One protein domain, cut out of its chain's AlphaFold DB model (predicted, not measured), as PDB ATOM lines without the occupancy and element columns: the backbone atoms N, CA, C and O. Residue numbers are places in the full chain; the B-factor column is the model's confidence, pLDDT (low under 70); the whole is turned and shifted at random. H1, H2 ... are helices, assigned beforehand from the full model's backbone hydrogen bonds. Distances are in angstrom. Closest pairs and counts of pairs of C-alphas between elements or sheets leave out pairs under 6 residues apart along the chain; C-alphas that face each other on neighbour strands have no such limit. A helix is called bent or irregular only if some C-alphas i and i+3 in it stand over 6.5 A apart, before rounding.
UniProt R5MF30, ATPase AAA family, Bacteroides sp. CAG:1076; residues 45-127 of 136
ATOM      1  N   THR A  45       5.394 -47.890  16.719       96.69
ATOM      2  CA  THR A  45       6.418 -48.739  16.100       96.69
ATOM      3  C   THR A  45       7.618 -47.882  15.667       96.69
ATOM      4  O   THR A  45       7.449 -46.684  15.423       96.69
ATOM      5  N   PRO A  46       8.829 -48.456  15.546       96.69
ATOM      6  CA  PRO A  46      10.014 -47.703  15.125       96.69
ATOM      7  C   PRO A  46       9.823 -46.964  13.793       96.69
ATOM      8  O   PRO A  46      10.254 -45.826  13.637       96.69
ATOM      9  N   GLU A  47       9.113 -47.577  12.845       97.44
ATOM     10  CA  GLU A  47       8.830 -46.982  11.536       97.44
ATOM     11  C   GLU A  47       7.822 -45.830  11.635       97.44
ATOM     12  O   GLU A  47       7.908 -44.859  10.880       97.44
ATOM     13  N   ALA A  48       6.851 -45.935  12.549       97.00
ATOM     14  CA  ALA A  48       5.877 -44.880  12.812       97.00
ATOM     15  C   ALA A  48       6.544 -43.665  13.465       97.00
ATOM     16  O   ALA A  48       6.246 -42.532  13.092       97.00
ATOM     17  N   ASP A  49       7.467 -43.911  14.393       97.56
ATOM     18  CA  ASP A  49       8.256 -42.879  15.059       97.56
ATOM     19  C   ASP A  49       9.157 -42.122  14.072       97.56
ATOM     20  O   ASP A  49       9.085 -40.898  13.951       97.56
ATOM     21  N   GLU A  50       9.928 -42.843  13.256       97.62
ATOM     22  CA  GLU A  50      10.764 -42.223  12.224       97.62
ATOM     23  C   GLU A  50       9.930 -41.395  11.230       97.62
ATOM     24  O   GLU A  50      10.334 -40.310  10.798       97.62
ATOM     25  N   TYR A  51       8.746 -41.887  10.853       97.31
ATOM     26  CA  TYR A  51       7.848 -41.139   9.978       97.31
ATOM     27  C   TYR A  51       7.301 -39.877  10.652       97.31
ATOM     28  O   TYR A  51       7.282 -38.814  10.028       97.31
ATOM     29  N   LEU A  52       6.886 -39.975  11.917       96.38
ATOM     30  CA  LEU A  52       6.390 -38.846  12.698       96.38
ATOM     31  C   LEU A  52       7.450 -37.746  12.815       96.38
ATOM     32  O   LEU A  52       7.147 -36.586  12.543       96.38
ATOM     33  N   ASN A  53       8.693 -38.108  13.132       96.75
ATOM     34  CA  ASN A  53       9.794 -37.151  13.256       96.75
ATOM     35  C   ASN A  53      10.069 -36.435  11.926       96.75
ATOM     36  O   ASN A  53      10.174 -35.209  11.890       96.75
ATOM     37  N   ARG A  54      10.074 -37.166  10.801       96.25
ATOM     38  CA  ARG A  54      10.215 -36.559   9.465       96.25
ATOM     39  C   ARG A  54       9.059 -35.626   9.111       96.25
ATOM     40  O   ARG A  54       9.289 -34.577   8.508       96.25
ATOM     41  N   LEU A  55       7.829 -35.991   9.473       94.56
ATOM     42  CA  LEU A  55       6.655 -35.143   9.278       94.56
ATOM     43  C   LEU A  55       6.785 -33.842  10.080       94.56
ATOM     44  O   LEU A  55       6.621 -32.759   9.522       94.56
ATOM     45  N   ILE A  56       7.136 -33.934  11.363       94.81
ATOM     46  CA  ILE A  56       7.327 -32.764  12.229       94.81
ATOM     47  C   ILE A  56       8.446 -31.872  11.684       94.81
ATOM     48  O   ILE A  56       8.269 -30.658  11.595       94.81
ATOM     49  N   GLU A  57       9.574 -32.442  11.263       95.12
ATOM     50  CA  GLU A  57      10.694 -31.685  10.696       95.12
ATOM     51  C   GLU A  57      10.310 -30.971   9.387       95.12
ATOM     52  O   GLU A  57      10.681 -29.816   9.156       95.12
ATOM     53  N   LYS A  58       9.545 -31.639   8.516       92.75
ATOM     54  CA  LYS A  58       9.018 -31.062   7.272       92.75
ATOM     55  C   LYS A  58       8.095 -29.875   7.556       92.75
ATOM     56  O   LYS A  58       8.293 -28.804   6.986       92.75
ATOM     57  N   GLU A  59       7.131 -30.039   8.453       90.56
ATOM     58  CA  GLU A  59       6.143 -29.000   8.768       90.56
ATOM     59  C   GLU A  59       6.772 -27.835   9.540       90.56
ATOM     60  O   GLU A  59       6.478 -26.675   9.265       90.56
ATOM     61  N   THR A  60       7.737 -28.118  10.418       90.62
ATOM     62  CA  THR A  60       8.514 -27.081  11.117       90.62
ATOM     63  C   THR A  60       9.331 -26.238  10.136       90.62
ATOM     64  O   THR A  60       9.445 -25.030  10.322       90.62
ATOM     65  N   ARG A  61       9.866 -26.834   9.060       89.94
ATOM     66  CA  ARG A  61      10.578 -26.090   8.003       89.94
ATOM     67  C   ARG A  61       9.662 -25.217   7.147       89.94
ATOM     68  O   ARG A  61      10.113 -24.186   6.659       89.94
ATOM     69  N   MET A  62       8.405 -25.616   6.960       86.44
ATOM     70  CA  MET A  62       7.416 -24.868   6.171       86.44
ATOM     71  C   MET A  62       6.559 -23.909   7.013       86.44
ATOM     72  O   MET A  62       5.625 -23.307   6.487       86.44
ATOM     73  N   ARG A  63       6.849 -23.775   8.313       83.88
ATOM     74  CA  ARG A  63       6.022 -23.010   9.250       83.88
ATOM     75  C   ARG A  63       5.980 -21.516   8.917       83.88
ATOM     76  O   ARG A  63       6.992 -20.922   8.548       83.88
ATOM     77  N   ASP A  64       4.815 -20.907   9.116       82.88
ATOM     78  CA  ASP A  64       4.616 -19.459   9.064       82.88
ATOM     79  C   ASP A  64       4.523 -18.850  10.479       82.88
ATOM     80  O   ASP A  64       4.615 -19.550  11.488       82.88
ATOM     81  N   GLU A  65       4.324 -17.530  10.566       76.81
ATOM     82  CA  GLU A  65       4.183 -16.814  11.848       76.81
ATOM     83  C   GLU A  65       2.914 -17.195  12.644       76.81
ATOM     84  O   GLU A  65       2.755 -16.782  13.795       76.81
ATOM     85  N   TYR A  66       2.003 -17.969  12.045       78.19
ATOM     86  CA  TYR A  66       0.750 -18.426  12.649       78.19
ATOM     87  C   TYR A  66       0.758 -19.929  12.949       78.19
ATOM     88  O   TYR A  66      -0.274 -20.485  13.349       78.19
ATOM     89  N   PHE A  67       1.905 -20.589  12.794       83.12
ATOM     90  CA  PHE A  67       2.046 -22.008  13.053       83.12
ATOM     91  C   PHE A  67       1.686 -22.329  14.505       83.12
ATOM     92  O   PHE A  67       2.211 -21.761  15.461       83.12
ATOM     93  N   GLY A  68       0.757 -23.266  14.691       84.38
ATOM     94  CA  GLY A  68       0.174 -23.565  16.000       84.38
ATOM     95  C   GLY A  68       1.136 -24.180  17.029       84.38
ATOM     96  O   GLY A  68       0.699 -24.433  18.153       84.38
ATOM     97  N   ASN A  69       2.401 -24.447  16.674       91.25
ATOM     98  CA  ASN A  69       3.427 -25.052  17.533       91.25
ATOM     99  C   ASN A  69       2.892 -26.293  18.278       91.25
ATOM    100  O   ASN A  69       2.349 -27.209  17.661       91.25
ATOM    101  N   GLY A  70       2.962 -26.322  19.613       91.75
ATOM    102  CA  GLY A  70       2.480 -27.453  20.412       91.75
ATOM    103  C   GLY A  70       0.998 -27.782  20.192       91.75
ATOM    104  O   GLY A  70       0.611 -28.946  20.269       91.75
ATOM    105  N   ARG A  71       0.157 -26.796  19.837       92.19
ATOM    106  CA  ARG A  71      -1.250 -27.056  19.485       92.19
ATOM    107  C   ARG A  71      -1.368 -27.842  18.183       92.19
ATOM    108  O   ARG A  71      -2.269 -28.669  18.061       92.19
ATOM    109  N   TRP A  72      -0.495 -27.570  17.216       92.81
ATOM    110  CA  TRP A  72      -0.464 -28.312  15.960       92.81
ATOM    111  C   TRP A  72      -0.115 -29.783  16.220       92.81
ATOM    112  O   TRP A  72      -0.900 -30.650  15.843       92.81
ATOM    113  N   VAL A  73       0.949 -30.054  16.990       94.62
ATOM    114  CA  VAL A  73       1.343 -31.423  17.386       94.62
ATOM    115  C   VAL A  73       0.234 -32.131  18.160       94.62
ATOM    116  O   VAL A  73      -0.104 -33.275  17.864       94.62
ATOM    117  N   HIS A  74      -0.373 -31.447  19.131       93.75
ATOM    118  CA  HIS A  74      -1.472 -32.011  19.904       93.75
ATOM    119  C   HIS A  74      -2.638 -32.426  19.002       93.75
ATOM    120  O   HIS A  74      -3.159 -33.528  19.131       93.75
ATOM    121  N   ASN A  75      -3.041 -31.571  18.060       92.69
ATOM    122  CA  ASN A  75      -4.117 -31.907  17.130       92.69
ATOM    123  C   ASN A  75      -3.724 -33.037  16.170       92.69
ATOM    124  O   ASN A  75      -4.566 -33.886  15.889       92.69
ATOM    125  N   LEU A  76      -2.476 -33.063  15.691       93.69
ATOM    126  CA  LEU A  76      -1.961 -34.144  14.851       93.69
ATOM    127  C   LEU A  76      -2.090 -35.494  15.568       93.69
ATOM    128  O   LEU A  76      -2.637 -36.436  15.001       93.69
ATOM    129  N   VAL A  77      -1.644 -35.572  16.822       94.56
ATOM    130  CA  VAL A  77      -1.704 -36.806  17.617       94.56
ATOM    131  C   VAL A  77      -3.151 -37.190  17.934       94.56
ATOM    132  O   VAL A  77      -3.574 -38.307  17.646       94.56
ATOM    133  N   GLU A  78      -3.930 -36.262  18.490       91.94
ATOM    134  CA  GLU A  78      -5.282 -36.530  18.991       91.94
ATOM    135  C   GLU A  78      -6.312 -36.767  17.892       91.94
ATOM    136  O   GLU A  78      -7.106 -37.704  17.955       91.94
ATOM    137  N   GLN A  79      -6.340 -35.876  16.904       90.88
ATOM    138  CA  GLN A  79      -7.385 -35.853  15.883       90.88
ATOM    139  C   GLN A  79      -6.962 -36.569  14.602       90.88
ATOM    140  O   GLN A  79      -7.834 -36.943  13.817       90.88
ATOM    141  N   GLY A  80      -5.656 -36.743  14.394       92.88
ATOM    142  CA  GLY A  80      -5.088 -37.506  13.291       92.88
ATOM    143  C   GLY A  80      -4.744 -38.924  13.730       92.88
ATOM    144  O   GLY A  80      -5.537 -39.839  13.537       92.88
ATOM    145  N   ILE A  81      -3.578 -39.092  14.352       94.94
ATOM    146  CA  ILE A  81      -2.931 -40.396  14.556       94.94
ATOM    147  C   ILE A  81      -3.804 -41.356  15.375       94.94
ATOM    148  O   ILE A  81      -4.082 -42.466  14.926       94.94
ATOM    149  N   ILE A  82      -4.284 -40.937  16.551       93.38
ATOM    150  CA  ILE A  82      -5.107 -41.795  17.425       93.38
ATOM    151  C   ILE A  82      -6.425 -42.173  16.736       93.38
ATOM    152  O   ILE A  82      -6.908 -43.297  16.878       93.38
ATOM    153  N   LYS A  83      -7.006 -41.249  15.967       92.12
ATOM    154  CA  LYS A  83      -8.246 -41.494  15.228       92.12
ATOM    155  C   LYS A  83      -8.035 -42.499  14.093       92.12
ATOM    156  O   LYS A  83      -8.845 -43.414  13.968       92.12
ATOM    157  N   SER A  84      -6.963 -42.351  13.314       92.81
ATOM    158  CA  SER A  84      -6.596 -43.291  12.247       92.81
ATOM    159  C   SER A  84      -6.322 -44.688  12.804       92.81
ATOM    160  O   SER A  84      -6.908 -45.660  12.336       92.81
ATOM    161  N   MET A  85      -5.567 -44.779  13.902       92.88
ATOM    162  CA  MET A  85      -5.331 -46.042  14.607       92.88
ATOM    163  C   MET A  85      -6.639 -46.700  15.063       92.88
ATOM    164  O   MET A  85      -6.859 -47.887  14.814       92.88
ATOM    165  N   ALA A  86      -7.559 -45.935  15.658       91.44
ATOM    166  CA  ALA A  86      -8.862 -46.462  16.057       91.44
ATOM    167  C   ALA A  86      -9.670 -46.982  14.854       91.44
ATOM    168  O   ALA A  86     -10.302 -48.035  14.946       91.44
ATOM    169  N   GLN A  87      -9.643 -46.276  13.719       90.94
ATOM    170  CA  GLN A  87     -10.316 -46.702  12.488       90.94
ATOM    171  C   GLN A  87      -9.733 -48.004  11.934       90.94
ATOM    172  O   GLN A  87     -10.505 -48.910  11.609       90.94
ATOM    173  N   ARG A  88      -8.401 -48.138  11.887       90.31
ATOM    174  CA  ARG A  88      -7.726 -49.381  11.487       90.31
ATOM    175  C   ARG A  88      -8.145 -50.545  12.381       90.31
ATOM    176  O   ARG A  88      -8.610 -51.569  11.887       90.31
ATOM    177  N   VAL A  89      -8.049 -50.366  13.701       89.00
ATOM    178  CA  VAL A  89      -8.371 -51.421  14.674       89.00
ATOM    179  C   VAL A  89      -9.838 -51.863  14.576       89.00
ATOM    180  O   VAL A  89     -10.132 -53.043  14.758       89.00
ATOM    181  N   MET A  90     -10.760 -50.948  14.258       87.56
ATOM    182  CA  MET A  90     -12.178 -51.274  14.060       87.56
ATOM    183  C   MET A  90     -12.486 -51.963  12.723       87.56
ATOM    184  O   MET A  90     -13.509 -52.639  12.627       87.56
ATOM    185  N   SER A  91     -11.653 -51.776  11.696       85.69
ATOM    186  CA  SER A  91     -11.948 -52.232  10.330       85.69
ATOM    187  C   SER A  91     -11.499 -53.668  10.053       85.69
ATOM    188  O   SER A  91     -12.093 -54.336   9.207       85.69
ATOM    189  N   GLU A  92     -10.481 -54.166  10.757       73.75
ATOM    190  CA  GLU A  92      -9.957 -55.518  10.544       73.75
ATOM    191  C   GLU A  92     -10.467 -56.516  11.609       73.75
ATOM    192  O   GLU A  92     -10.536 -56.194  12.801       73.75
ATOM    193  N   PRO A  93     -10.829 -57.756  11.227       69.06
ATOM    194  CA  PRO A  93     -11.123 -58.811  12.187       69.06
ATOM    195  C   PRO A  93      -9.821 -59.312  12.825       69.06
ATOM    196  O   PRO A  93      -9.012 -59.982  12.187       69.06
ATOM    197  N   HIS A  94      -9.629 -59.001  14.107       68.31
ATOM    198  CA  HIS A  94      -8.406 -59.337  14.835       68.31
ATOM    199  C   HIS A  94      -8.566 -60.588  15.717       68.31
ATOM    200  O   HIS A  94      -9.605 -60.749  16.369       68.31
ATOM    201  N   PRO A  95      -7.526 -61.439  15.830       68.62
ATOM    202  CA  PRO A  95      -7.498 -62.530  16.798       68.62
ATOM    203  C   PRO A  95      -7.648 -61.994  18.229       68.62
ATOM    204  O   PRO A  95      -6.979 -61.031  18.615       68.62
ATOM    205  N   VAL A  96      -8.503 -62.636  19.031       68.50
ATOM    206  CA  VAL A  96      -8.838 -62.188  20.397       68.50
ATOM    207  C   VAL A  96      -7.588 -62.067  21.280       68.50
ATOM    208  O   VAL A  96      -7.496 -61.142  22.085       68.50
ATOM    209  N   ASP A  97      -6.590 -62.922  21.053       68.56
ATOM    210  CA  ASP A  97      -5.396 -63.052  21.896       68.56
ATOM    211  C   ASP A  97      -4.414 -61.871  21.796       68.56
ATOM    212  O   ASP A  97      -3.610 -61.661  22.701       68.56
ATOM    213  N   LYS A  98      -4.480 -61.057  20.729       67.62
ATOM    214  CA  LYS A  98      -3.598 -59.884  20.533       67.62
ATOM    215  C   LYS A  98      -4.305 -58.535  20.671       67.62
ATOM    216  O   LYS A  98      -3.673 -57.491  20.517       67.62
ATOM    217  N   ARG A  99      -5.598 -58.530  21.010       69.00
ATOM    218  CA  ARG A  99      -6.428 -57.313  21.047       69.00
ATOM    219  C   ARG A  99      -5.840 -56.192  21.903       69.00
ATOM    220  O   ARG A  99      -5.801 -55.057  21.453       69.00
ATOM    221  N   LEU A 100      -5.356 -56.493  23.109       70.06
ATOM    222  CA  LEU A 100      -4.839 -55.464  24.024       70.06
ATOM    223  C   LEU A 100      -3.599 -54.741  23.475       70.06
ATOM    224  O   LEU A 100      -3.496 -53.527  23.617       70.06
ATOM    225  N   GLN A 101      -2.693 -55.462  22.808       75.12
ATOM    226  CA  GLN A 101      -1.514 -54.853  22.184       75.12
ATOM    227  C   GLN A 101      -1.912 -53.972  20.995       75.12
ATOM    228  O   GLN A 101      -1.403 -52.861  20.861       75.12
ATOM    229  N   LEU A 102      -2.892 -54.409  20.201       77.69
ATOM    230  CA  LEU A 102      -3.407 -53.658  19.052       77.69
ATOM    231  C   LEU A 102      -4.027 -52.311  19.449       77.69
ATOM    232  O   LEU A 102      -3.786 -51.317  18.776       77.69
ATOM    233  N   PHE A 103      -4.758 -52.240  20.568       83.19
ATOM    234  CA  PHE A 103      -5.358 -50.982  21.043       83.19
ATOM    235  C   PHE A 103      -4.345 -49.956  21.560       83.19
ATOM    236  O   PHE A 103      -4.729 -48.823  21.823       83.19
ATOM    237  N   SER A 104      -3.084 -50.346  21.744       88.88
ATOM    238  CA  SER A 104      -2.026 -49.468  22.262       88.88
ATOM    239  C   SER A 104      -0.926 -49.177  21.242       88.88
ATOM    240  O   SER A 104      -0.112 -48.288  21.478       88.88
ATOM    241  N   THR A 105      -0.903 -49.884  20.109       94.00
ATOM    242  CA  THR A 105       0.179 -49.794  19.123       94.00
ATOM    243  C   THR A 105      -0.240 -48.933  17.938       94.00
ATOM    244  O   THR A 105      -1.243 -49.199  17.275       94.00
ATOM    245  N   ILE A 106       0.551 -47.904  17.658       95.50
ATOM    246  CA  ILE A 106       0.404 -47.028  16.498       95.50
ATOM    247  C   ILE A 106       1.431 -47.453  15.457       95.50
ATOM    248  O   ILE A 106       2.629 -47.493  15.743       95.50
ATOM    249  N   GLU A 107       0.959 -47.732  14.248       94.88
ATOM    250  CA  GLU A 107       1.805 -48.140  13.129       94.88
ATOM    251  C   GLU A 107       1.958 -47.002  12.120       94.88
ATOM    252  O   GLU A 107       1.247 -45.994  12.136       94.88
ATOM    253  N   VAL A 108       2.885 -47.181  11.181       96.62
ATOM    254  CA  VAL A 108       3.210 -46.167  10.173       96.62
ATOM    255  C   VAL A 108       2.022 -45.801   9.272       96.62
ATOM    256  O   VAL A 108       1.955 -44.676   8.776       96.62
ATOM    257  N   CYS A 109       1.075 -46.722   9.050       94.25
ATOM    258  CA  CYS A 109      -0.128 -46.448   8.261       94.25
ATOM    259  C   CYS A 109      -1.013 -45.379   8.920       94.25
ATOM    260  O   CYS A 109      -1.500 -44.501   8.211       94.25
ATOM    261  N   ASP A 110      -1.111 -45.366  10.253       94.69
ATOM    262  CA  ASP A 110      -1.909 -44.379  10.989       94.69
ATOM    263  C   ASP A 110      -1.332 -42.976  10.837       94.69
ATOM    264  O   ASP A 110      -2.066 -42.007  10.665       94.69
ATOM    265  N   VAL A 111      -0.001 -42.861  10.897       95.38
ATOM    266  CA  VAL A 111       0.692 -41.570  10.796       95.38
ATOM    267  C   VAL A 111       0.602 -41.020   9.371       95.38
ATOM    268  O   VAL A 111       0.363 -39.827   9.184       95.38
ATOM    269  N   LYS A 112       0.723 -41.887   8.358       94.94
ATOM    270  CA  LYS A 112       0.531 -41.519   6.947       94.94
ATOM    271  C   LYS A 112      -0.897 -41.065   6.665       94.94
ATOM    272  O   LYS A 112      -1.106 -40.045   6.011       94.94
ATOM    273  N   GLU A 113      -1.880 -41.805   7.165       93.31
ATOM    274  CA  GLU A 113      -3.285 -41.447   7.000       93.31
ATOM    275  C   GLU A 113      -3.621 -40.146   7.740       93.31
ATOM    276  O   GLU A 113      -4.325 -39.285   7.202       93.31
ATOM    277  N   ALA A 114      -3.051 -39.947   8.931       92.19
ATOM    278  CA  ALA A 114      -3.147 -38.693   9.658       92.19
ATOM    279  C   ALA A 114      -2.565 -37.520   8.855       92.19
ATOM    280  O   ALA A 114      -3.241 -36.503   8.740       92.19
ATOM    281  N   GLU A 115      -1.375 -37.650   8.253       90.88
ATOM    282  CA  GLU A 115      -0.786 -36.604   7.395       90.88
ATOM    283  C   GLU A 115      -1.731 -36.229   6.244       90.88
ATOM    284  O   GLU A 115      -2.045 -35.050   6.055       90.88
ATOM    285  N   MET A 116      -2.241 -37.223   5.508       87.00
ATOM    286  CA  MET A 116      -3.140 -36.994   4.371       87.00
ATOM    287  C   MET A 116      -4.426 -36.271   4.792       87.00
ATOM    288  O   MET A 116      -4.825 -35.279   4.174       87.00
ATOM    289  N   ASN A 117      -5.059 -36.736   5.870       80.69
ATOM    290  CA  ASN A 117      -6.318 -36.182   6.360       80.69
ATOM    291  C   ASN A 117      -6.140 -34.799   7.001       80.69
ATOM    292  O   ASN A 117      -6.996 -33.924   6.841       80.69
ATOM    293  N   PHE A 118      -5.031 -34.574   7.708       71.38
ATOM    294  CA  PHE A 118      -4.750 -33.312   8.386       71.38
ATOM    295  C   PHE A 118      -4.420 -32.192   7.388       71.38
ATOM    296  O   PHE A 118      -4.971 -31.093   7.503       71.38
ATOM    297  N   LEU A 119      -3.626 -32.485   6.348       62.34
ATOM    298  CA  LEU A 119      -3.358 -31.550   5.245       62.34
ATOM    299  C   LEU A 119      -4.635 -31.215   4.459       62.34
ATOM    300  O   LEU A 119      -4.850 -30.064   4.072       62.34
ATOM    301  N   HIS A 120      -5.524 -32.189   4.255       60.12
ATOM    302  CA  HIS A 120      -6.803 -31.947   3.585       60.12
ATOM    303  C   HIS A 120      -7.742 -31.060   4.429       60.12
ATOM    304  O   HIS A 120      -8.338 -30.108   3.921       60.12
ATOM    305  N   ALA A 121      -7.832 -31.314   5.739       58.53
ATOM    306  CA  ALA A 121      -8.701 -30.568   6.648       58.53
ATOM    307  C   ALA A 121      -8.238 -29.121   6.907       58.53
ATOM    308  O   ALA A 121      -9.081 -28.234   7.061       58.53
ATOM    309  N   MET A 122      -6.925 -28.851   6.941       57.03
ATOM    310  CA  MET A 122      -6.410 -27.476   7.041       57.03
ATOM    311  C   MET A 122      -6.726 -26.653   5.788       57.03
ATOM    312  O   MET A 122      -7.143 -25.503   5.917       57.03
ATOM    313  N   ASN A 123      -6.637 -27.252   4.597       50.59
ATOM    314  CA  ASN A 123      -7.000 -26.584   3.344       50.59
ATOM    315  C   ASN A 123      -8.501 -26.245   3.261       50.59
ATOM    316  O   ASN A 123      -8.873 -25.203   2.728       50.59
ATOM    317  N   LEU A 124      -9.376 -27.067   3.850       46.62
ATOM    318  CA  LEU A 124     -10.822 -26.808   3.893       46.62
ATOM    319  C   LEU A 124     -11.218 -25.663   4.847       46.62
ATOM    320  O   LEU A 124     -12.236 -25.005   4.627       46.62
ATOM    321  N   LYS A 125     -10.421 -25.375   5.888       45.25
ATOM    322  CA  LYS A 125     -10.686 -24.274   6.842       45.25
ATOM    323  C   LYS A 125     -10.371 -22.874   6.299       45.25
ATOM    324  O   LYS A 125     -10.695 -21.895   6.964       45.25
ATOM    325  N   LEU A 126      -9.799 -22.773   5.097       45.56
ATOM    326  CA  LEU A 126      -9.683 -21.517   4.344       45.56
ATOM    327  C   LEU A 126     -10.977 -21.153   3.593       45.56
ATOM    328  O   LEU A 126     -11.028 -20.117   2.931       45.56
ATOM    329  N   THR A 127     -12.029 -21.974   3.683       46.81
ATOM    330  CA  THR A 127     -13.339 -21.601   3.140       46.81
ATOM    331  C   THR A 127     -13.935 -20.442   3.939       46.81
ATOM    332  O   THR A 127     -13.907 -20.417   5.171       46.81
TER     333      THR A 127
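What this domain is: This is residues 45 to 127 of the 136 residues of the protein "ATPase AAA family" of Bacteroides sp. CAG:1076 (UniProt R5MF30). H1 and H4 pack side by side over part of their lengths, and the long bent helix H2, which runs nearly straight, crosses H4. The short helix H3 lies beyond this group at one end of the long axis, folding back beside the end of H2b; residues 61 to 66 and 119 to 127 stick out. The printed part has 83 residues with four named helices, H1, H2, H3, H4 along the chain, and no named strand: all helix. It is only just loose, close to compact, with a radius of gyration of the C-alphas of 14.3 A, and elongated, spanning 48 by 29 by 17 A.

How they stand to each other: H1, residues 46 to 61, touches residues 108 to 115 of H4, residues 108 to 124, at a shallow tilt of 27 degrees, the same way; the closest C-alphas, of Ala 48 and Val 108, are 4.0 A apart. H2, residues 70 to 91, by its hydrogen bonds assigned as one helix, is bent, with C-alphas 79 and 82 6.5 A apart; its arms are H2a, residues 70 to 79, and H2b, residues 82 to 91, at a shallow tilt of 11 degrees. H1 and H2a are near each other. H2a only just touches H4, with 3 pairs of C-alphas within 8 A, the closest being Leu 76 and Ala 114 at 7.0 A. H2b touches H4 at a steep tilt of 62 degrees, opposite ways, with the C-alphas of Ser 84 and Asp 110 closest at 5.0 A. H3, residues 96 to 102, is close to H2b but not clearly touching, with the C-alphas of Val 89 and Leu 102 closest at 7.0 A. Every O i to N i+4 pair is within hydrogen-bond range in H1, H2a, H2b and H4; in H3 it is 1 of 3, beside 3 of 4 O i to N i+3 pairs.

Where its parts are: H1 begins at C-alpha 46 (10.014, -47.703, 15.125) and is 22.8 A long. H2a is 13.7 A long and H2b 14.4 A. H3 is irregular, with C-alphas 97 and 100 7.9 A apart. H4, 24.7 A long, ends at C-alpha 124 (-10.822, -26.808, 3.893).

The domain as a whole: The C-alphas farthest apart, of Glu 65 and Asp 97, are 48.3 A apart. The printed part has no cut and no long link. Residues 93 to 99 and 119 to 127 have pLDDT under 70.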